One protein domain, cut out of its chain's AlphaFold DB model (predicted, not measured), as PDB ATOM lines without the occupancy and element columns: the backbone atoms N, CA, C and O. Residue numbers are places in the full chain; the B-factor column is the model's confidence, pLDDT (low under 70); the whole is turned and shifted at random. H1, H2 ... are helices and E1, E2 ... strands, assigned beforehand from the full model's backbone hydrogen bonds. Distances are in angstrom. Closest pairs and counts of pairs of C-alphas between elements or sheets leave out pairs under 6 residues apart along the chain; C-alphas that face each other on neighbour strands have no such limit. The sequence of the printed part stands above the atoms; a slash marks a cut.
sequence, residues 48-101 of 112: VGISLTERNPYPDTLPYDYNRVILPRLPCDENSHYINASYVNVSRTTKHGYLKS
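This is residues 48 to 101 of the 112 residues of the protein "Tyrosine-protein phosphatase domain-containing protein" of Dictyocaulus viviparus (UniProt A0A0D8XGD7). With little regular structure, a small antiparallel meander, E1-E2-E3, each strand the neighbour of the one before, sends its two hairpin loops toward opposite ends of the long axis, with the short helix H1 beside it. The 54 printed residues hold H1, E1, E2, E3 in that order, 17 residues in named elements, class mixed. The whole is loose, radius of gyration of the C-alphas 12.5 A, spanning 40 by 27 by 15 A.

H1, residues 48 to 51, begins at C-alpha 48 (170.454, 191.642, 151.975). E1 is residues 68 to 70; E2, residues 82 to 88, is 16.8 A long; E3, residues 98 to 100, ends at C-alpha 100 (166.185, 198.937, 166.795).

Hairpin E1 and E2 has N 69 and O 85 at 2.9 A. Hairpin E2 and E3 has N 88 and O 98 at 2.8 A. E2's pairing is staggered: residues 82 to 86 with E1, 86 to 88 with E3. H1 only grazes the sheet with residues 48 to 49; it is too short for an O i to N i+4 pair.

The C-alphas farthest apart, Cys 76 and Thr 93, are 40.4 A apart. The printed part has no cut. Links H1 to E1 and E1 to E2 are long. Residues 92 to 97 have pLDDT under 70.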
ATOM      1  N   VAL A  48     170.612 192.897 151.216       93.38
ATOM      2  CA  VAL A  48     170.454 191.642 151.975       93.38
ATOM      3  C   VAL A  48     169.017 191.481 152.470       93.38
ATOM      4  O   VAL A  48     168.418 190.421 152.292       93.38
ATOM      5  N   GLY A  49     168.439 192.538 153.048       92.56
ATOM      6  CA  GLY A  49     167.065 192.511 153.553       92.56
ATOM      7  C   GLY A  49     166.029 192.236 152.463       92.56
ATOM      8  O   GLY A  49     165.095 191.476 152.702       92.56
ATOM      9  N   ILE A  50     166.229 192.778 151.258       94.88
ATOM     10  CA  ILE A  50     165.372 192.546 150.086       94.88
ATOM     11  C   ILE A  50     165.432 191.079 149.649       94.88
ATOM     12  O   ILE A  50     164.414 190.528 149.239       94.88
ATOM     13  N   SER A  51     166.597 190.432 149.754       94.88
ATOM     14  CA  SER A  51     166.756 189.023 149.369       94.88
ATOM     15  C   SER A  51     166.127 188.020 150.350       94.88
ATOM     16  O   SER A  51     165.822 186.905 149.942       94.88
ATOM     17  N   LEU A  52     165.894 188.411 151.611       92.94
ATOM     18  CA  LEU A  52     165.411 187.543 152.702       92.94
ATOM     19  C   LEU A  52     164.010 187.939 153.175       92.94
ATOM     20  O   LEU A  52     163.774 188.205 154.356       92.94
ATOM     21  N   THR A  53     163.074 188.044 152.232       91.44
ATOM     22  CA  THR A  53     161.709 188.551 152.470       91.44
ATOM     23  C   THR A  53     160.957 187.825 153.589       91.44
ATOM     24  O   THR A  53     160.236 188.463 154.348       91.44
ATOM     25  N   GLU A  54     161.179 186.523 153.754       92.25
ATOM     26  CA  GLU A  54     160.565 185.672 154.776       92.25
ATOM     27  C   GLU A  54     161.026 185.995 156.204       92.25
ATOM     28  O   GLU A  54     160.336 185.668 157.167       92.25
ATOM     29  N   ARG A  55     162.170 186.673 156.348       90.69
ATOM     30  CA  ARG A  55     162.727 187.108 157.639       90.69
ATOM     31  C   ARG A  55     162.302 188.530 158.017       90.69
ATOM     32  O   ARG A  55     162.800 189.088 158.995       90.69
ATOM     33  N   ASN A  56     161.394 189.136 157.246       93.56
ATOM     34  CA  ASN A  56     160.932 190.505 157.433       93.56
ATOM     35  C   ASN A  56     159.418 190.553 157.680       93.56
ATOM     36  O   ASN A  56     158.650 190.163 156.806       93.56
ATOM     37  N   PRO A  57     158.960 191.109 158.819       91.69
ATOM     38  CA  PRO A  57     157.528 191.282 159.067       91.69
ATOM     39  C   PRO A  57     156.842 192.211 158.056       91.69
ATOM     40  O   PRO A  57     155.651 192.062 157.796       91.69
ATOM     41  N   TYR A  58     157.590 193.173 157.501       92.50
ATOM     42  CA  TYR A  58     157.096 194.147 156.532       92.50
ATOM     43  C   TYR A  58     158.130 194.369 155.414       92.50
ATOM     44  O   TYR A  58     159.299 194.613 155.723       92.50
ATOM     45  N   PRO A  59     157.727 194.327 154.129       89.06
ATOM     46  CA  PRO A  59     158.646 194.476 152.996       89.06
ATOM     47  C   PRO A  59     159.161 195.911 152.805       89.06
ATOM     48  O   PRO A  59     160.181 196.115 152.155       89.06
ATOM     49  N   ASP A  60     158.471 196.908 153.358       89.75
ATOM     50  CA  ASP A  60     158.829 198.329 153.275       89.75
ATOM     51  C   ASP A  60     159.708 198.807 154.444       89.75
ATOM     52  O   ASP A  60     160.204 199.935 154.437       89.75
ATOM     53  N   THR A  61     159.917 197.952 155.448       92.56
ATOM     54  CA  THR A  61     160.626 198.285 156.684       92.56
ATOM     55  C   THR A  61     161.824 197.356 156.853       92.56
ATOM     56  O   THR A  61     161.792 196.379 157.604       92.56
ATOM     57  N   LEU A  62     162.896 197.673 156.125       94.50
ATOM     58  CA  LEU A  62     164.138 196.902 156.097       94.50
ATOM     59  C   LEU A  62     165.290 197.672 156.764       94.50
ATOM     60  O   LEU A  62     165.323 198.905 156.699       94.50
ATOM     61  N   PRO A  63     166.253 196.976 157.397       95.38
ATOM     62  CA  PRO A  63     167.459 197.614 157.910       95.38
ATOM     63  C   PRO A  63     168.375 198.017 156.747       95.38
ATOM     64  O   PRO A  63     168.429 197.319 155.732       95.38
ATOM     65  N   TYR A  64     169.126 199.113 156.883       94.62
ATOM     66  CA  TYR A  64     170.099 199.479 155.852       94.62
ATOM     67  C   TYR A  64     171.383 198.657 155.968       94.62
ATOM     68  O   TYR A  64     171.837 198.353 157.070       94.62
ATOM     69  N   ASP A  65     172.023 198.346 154.842       93.69
ATOM     70  CA  ASP A  65     173.206 197.477 154.815       93.69
ATOM     71  C   ASP A  65     174.376 198.039 155.635       93.69
ATOM     72  O   ASP A  65     175.113 197.278 156.259       93.69
ATOM     73  N   TYR A  66     174.521 199.367 155.690       92.75
ATOM     74  CA  TYR A  66     175.612 200.023 156.416       92.75
ATOM     75  C   TYR A  66     175.450 200.004 157.945       92.75
ATOM     76  O   TYR A  66     176.430 200.232 158.653       92.75
ATOM     77  N   ASN A  67     174.239 199.792 158.471       93.19
ATOM     78  CA  ASN A  67     173.982 199.811 159.916       93.19
ATOM     79  C   ASN A  67     173.131 198.647 160.425       93.19
ATOM     80  O   ASN A  67     172.716 198.676 161.585       93.19
ATOM     81  N   ARG A  68     172.853 197.634 159.605       94.75
ATOM     82  CA  ARG A  68     172.179 196.421 160.064       94.75
ATOM     83  C   ARG A  68     173.012 195.693 161.113       94.75
ATOM     84  O   ARG A  68     174.244 195.739 161.099       94.75
ATOM     85  N   VAL A  69     172.337 194.970 161.992       95.38
ATOM     86  CA  VAL A  69     173.016 193.996 162.843       95.38
ATOM     87  C   VAL A  69     173.438 192.797 162.000       95.38
ATOM     88  O   VAL A  69     172.701 192.331 161.132       95.38
ATOM     89  N   ILE A  70     174.659 192.330 162.246       95.06
ATOM     90  CA  ILE A  70     175.230 191.143 161.619       95.06
ATOM     91  C   ILE A  70     175.426 190.116 162.728       95.06
ATOM     92  O   ILE A  70     176.238 190.335 163.627       95.06
ATOM     93  N   LEU A  71     174.660 189.030 162.678       95.00
ATOM     94  CA  LEU A  71     174.812 187.911 163.602       95.00
ATOM     95  C   LEU A  71     175.990 187.017 163.173       95.00
ATOM     96  O   LEU A  71     176.366 187.016 161.992       95.00
ATOM     97  N   PRO A  72     176.581 186.236 164.095       95.62
ATOM     98  CA  PRO A  72     177.478 185.149 163.723       95.62
ATOM     99  C   PRO A  72     176.785 184.171 162.768       95.62
ATOM    100  O   PRO A  72     175.611 183.852 162.943       95.62
ATOM    101  N   ARG A  73     177.513 183.681 161.757       94.94
ATOM    102  CA  ARG A  73     176.979 182.665 160.842       94.94
ATOM    103  C   ARG A  73     176.905 181.314 161.541       94.94
ATOM    104  O   ARG A  73     177.886 180.870 162.137       94.94
ATOM    105  N   LEU A  74     175.766 180.654 161.404       94.94
ATOM    106  CA  LEU A  74     175.580 179.261 161.771       94.94
ATOM    107  C   LEU A  74     176.098 178.342 160.651       94.94
ATOM    108  O   LEU A  74     175.978 178.684 159.470       94.94
ATOM    109  N   PRO A  75     176.643 177.158 160.988       95.19
ATOM    110  CA  PRO A  75     176.948 176.139 159.992       95.19
ATOM    111  C   PRO A  75     175.697 175.786 159.179       95.19
ATOM    112  O   PRO A  75     174.607 175.672 159.734       95.19
ATOM    113  N   CYS A  76     175.866 175.589 157.871       93.38
ATOM    114  CA  CYS A  76     174.801 175.193 156.939       93.38
ATOM    115  C   CYS A  76     173.690 176.234 156.673       93.38
ATOM    116  O   CYS A  76     172.788 175.930 155.895       93.38
ATOM    117  N   ASP A  77     173.760 177.454 157.223       93.25
ATOM    118  CA  ASP A  77     172.875 178.570 156.848       93.25
ATOM    119  C   ASP A  77     173.691 179.834 156.533       93.25
ATOM    120  O   ASP A  77     174.071 180.596 157.422       93.25
ATOM    121  N   GLU A  78     173.916 180.105 155.245       92.12
ATOM    122  CA  GLU A  78     174.615 181.311 154.772       92.12
ATOM    123  C   GLU A  78     173.878 182.621 155.112       92.12
ATOM    124  O   GLU A  78     174.479 183.698 155.197       92.12
ATOM    125  N   ASN A  79     172.573 182.556 155.360       93.88
ATOM    126  CA  ASN A  79     171.734 183.718 155.631       93.88
ATOM    127  C   ASN A  79     171.480 183.935 157.127       93.88
ATOM    128  O   ASN A  79     170.938 184.974 157.500       93.88
ATOM    129  N   SER A  80     171.946 183.030 157.994       95.12
ATOM    130  CA  SER A  80     171.855 183.118 159.467       95.12
ATOM    131  C   SER A  80     172.410 184.416 160.060       95.12
ATOM    132  O   SER A  80     171.978 184.857 161.116       95.12
ATOM    133  N   HIS A  81     173.317 185.083 159.347       95.12
ATOM    134  CA  HIS A  81     173.878 186.367 159.755       95.12
ATOM    135  C   HIS A  81     172.883 187.548 159.691       95.12
ATOM    136  O   HIS A  81     173.235 188.666 160.085       95.12
ATOM    137  N   TYR A  82     171.693 187.352 159.117       96.19
ATOM    138  CA  TYR A  82     170.691 188.393 158.922       96.19
ATOM    139  C   TYR A  82     169.613 188.378 160.006       96.19
ATOM    140  O   TYR A  82     168.937 187.373 160.217       96.19
ATOM    141  N   ILE A  83     169.381 189.557 160.579       95.75
ATOM    142  CA  ILE A  83     168.221 189.889 161.401       95.75
ATOM    143  C   ILE A  83     167.694 191.265 160.974       95.75
ATOM    144  O   ILE A  83     168.482 192.162 160.657       95.75
ATOM    145  N   ASN A  84     166.370 191.459 160.970       95.69
ATOM    146  CA  ASN A  84     165.763 192.770 160.718       95.69
ATOM    147  C   ASN A  84     165.962 193.682 161.940       95.69
ATOM    148  O   ASN A  84     165.084 193.833 162.792       95.69
ATOM    149  N   ALA A  85     167.165 194.237 162.054       95.38
ATOM    150  CA  ALA A  85     167.515 195.178 163.097       95.38
ATOM    151  C   ALA A  85     168.655 196.106 162.661       95.38
ATOM    152  O   ALA A  85     169.499 195.732 161.845       95.38
ATOM    153  N   SER A  86     168.708 197.313 163.226       94.44
ATOM    154  CA  SER A  86     169.741 198.310 162.918       94.44
ATOM    155  C   SER A  86     170.336 198.950 164.165       94.44
ATOM    156  O   SER A  86     169.637 199.174 165.155       94.44
ATOM    157  N   TYR A  87     171.610 199.332 164.074       92.75
ATOM    158  CA  TYR A  87     172.255 200.236 165.014       92.75
ATOM    159  C   TYR A  87     171.825 201.685 164.750       92.75
ATOM    160  O   TYR A  87     171.872 202.181 163.619       92.75
ATOM    161  N   VAL A  88     171.425 202.378 165.814       90.50
ATOM    162  CA  VAL A  88     170.953 203.764 165.790       90.50
ATOM    163  C   VAL A  88     171.798 204.615 166.730       90.50
ATOM    164  O   VAL A  88     172.026 204.258 167.889       90.50
ATOM    165  N   ASN A  89     172.239 205.769 166.229       85.94
ATOM    166  CA  ASN A  89     172.885 206.792 167.039       85.94
ATOM    167  C   ASN A  89     171.836 207.736 167.655       85.94
ATOM    168  O   ASN A  89     170.806 208.042 167.067       85.94
ATOM    169  N   VAL A  90     172.119 208.198 168.857       75.38
ATOM    170  CA  VAL A  90     171.171 208.601 169.911       75.38
ATOM    171  C   VAL A  90     171.651 209.838 170.648       75.38
ATOM    172  O   VAL A  90     170.845 210.631 171.123       75.38
ATOM    173  N   SER A  91     172.964 210.045 170.718       71.00
ATOM    174  CA  SER A  91     173.554 211.293 171.169       71.00
ATOM    175  C   SER A  91     174.997 211.371 170.680       71.00
ATOM    176  O   SER A  91     175.662 210.355 170.499       71.00
ATOM    177  N   ARG A  92     175.511 212.592 170.509       60.69
ATOM    178  CA  ARG A  92     176.927 212.805 170.170       60.69
ATOM    179  C   ARG A  92     177.891 212.326 171.267       60.69
ATOM    180  O   ARG A  92     179.073 212.168 170.990       60.69
ATOM    181  N   THR A  93     177.405 212.111 172.488       56.91
ATOM    182  CA  THR A  93     178.201 211.765 173.676       56.91
ATOM    183  C   THR A  93     178.114 210.287 174.056       56.91
ATOM    184  O   THR A  93     179.000 209.775 174.740       56.91
ATOM    185  N   THR A  94     177.076 209.578 173.613       50.84
ATOM    186  CA  THR A  94     176.896 208.155 173.902       50.84
ATOM    187  C   THR A  94     177.721 207.355 172.901       50.84
ATOM    188  O   THR A  94     177.382 207.282 171.726       50.84
ATOM    189  N   LYS A  95     178.819 206.745 173.363       51.91
ATOM    190  CA  LYS A  95     179.691 205.907 172.517       51.91
ATOM    191  C   LYS A  95     179.052 204.577 172.089       51.91
ATOM    192  O   LYS A  95     179.606 203.892 171.238       51.91
ATOM    193  N   HIS A  96     177.911 204.214 172.674       56.47
ATOM    194  CA  HIS A  96     177.216 202.953 172.427       56.47
ATOM    195  C   HIS A  96     175.989 203.197 171.536       56.47
ATOM    196  O   HIS A  96     175.131 204.015 171.875       56.47
ATOM    197  N   GLY A  97     175.923 202.512 170.391       65.62
ATOM    198  CA  GLY A  97     174.749 202.514 169.515       65.62
ATOM    199  C   GLY A  97     173.600 201.717 170.131       65.62
ATOM    200  O   GLY A  97     173.833 200.734 170.830       65.62
ATOM    201  N   TYR A  98     172.361 202.131 169.878       78.19
ATOM    202  CA  TYR A  98     171.177 201.374 170.293       78.19
ATOM    203  C   TYR A  98     170.718 200.437 169.184       78.19
ATOM    204  O   TYR A  98     170.858 200.750 168.004       78.19
ATOM    205  N   LEU A  99     170.126 199.312 169.571       81.62
ATOM    206  CA  LEU A  99     169.501 198.370 168.655       81.62
ATOM    207  C   LEU A  99     168.028 198.731 168.436       81.62
ATOM    208  O   LEU A  99     167.281 198.892 169.401       81.62
ATOM    209  N   LYS A 100     167.597 198.821 167.177       82.19
ATOM    210  CA  LYS A 100     166.185 198.937 166.795       82.19
ATOM    211  C   LYS A 100     165.765 197.709 165.993       82.19
ATOM    212  O   LYS A 100     166.362 197.450 164.954       82.19
ATOM    213  N   SER A 101     164.719 197.017 166.436       84.50
ATOM    214  CA  SER A 101     164.083 195.889 165.742       84.50
ATOM    215  C   SER A 101     162.549 196.007 165.805       84.50
ATOM    216  O   SER A 101     162.023 196.728 166.662       84.50
TER     217      SER A 101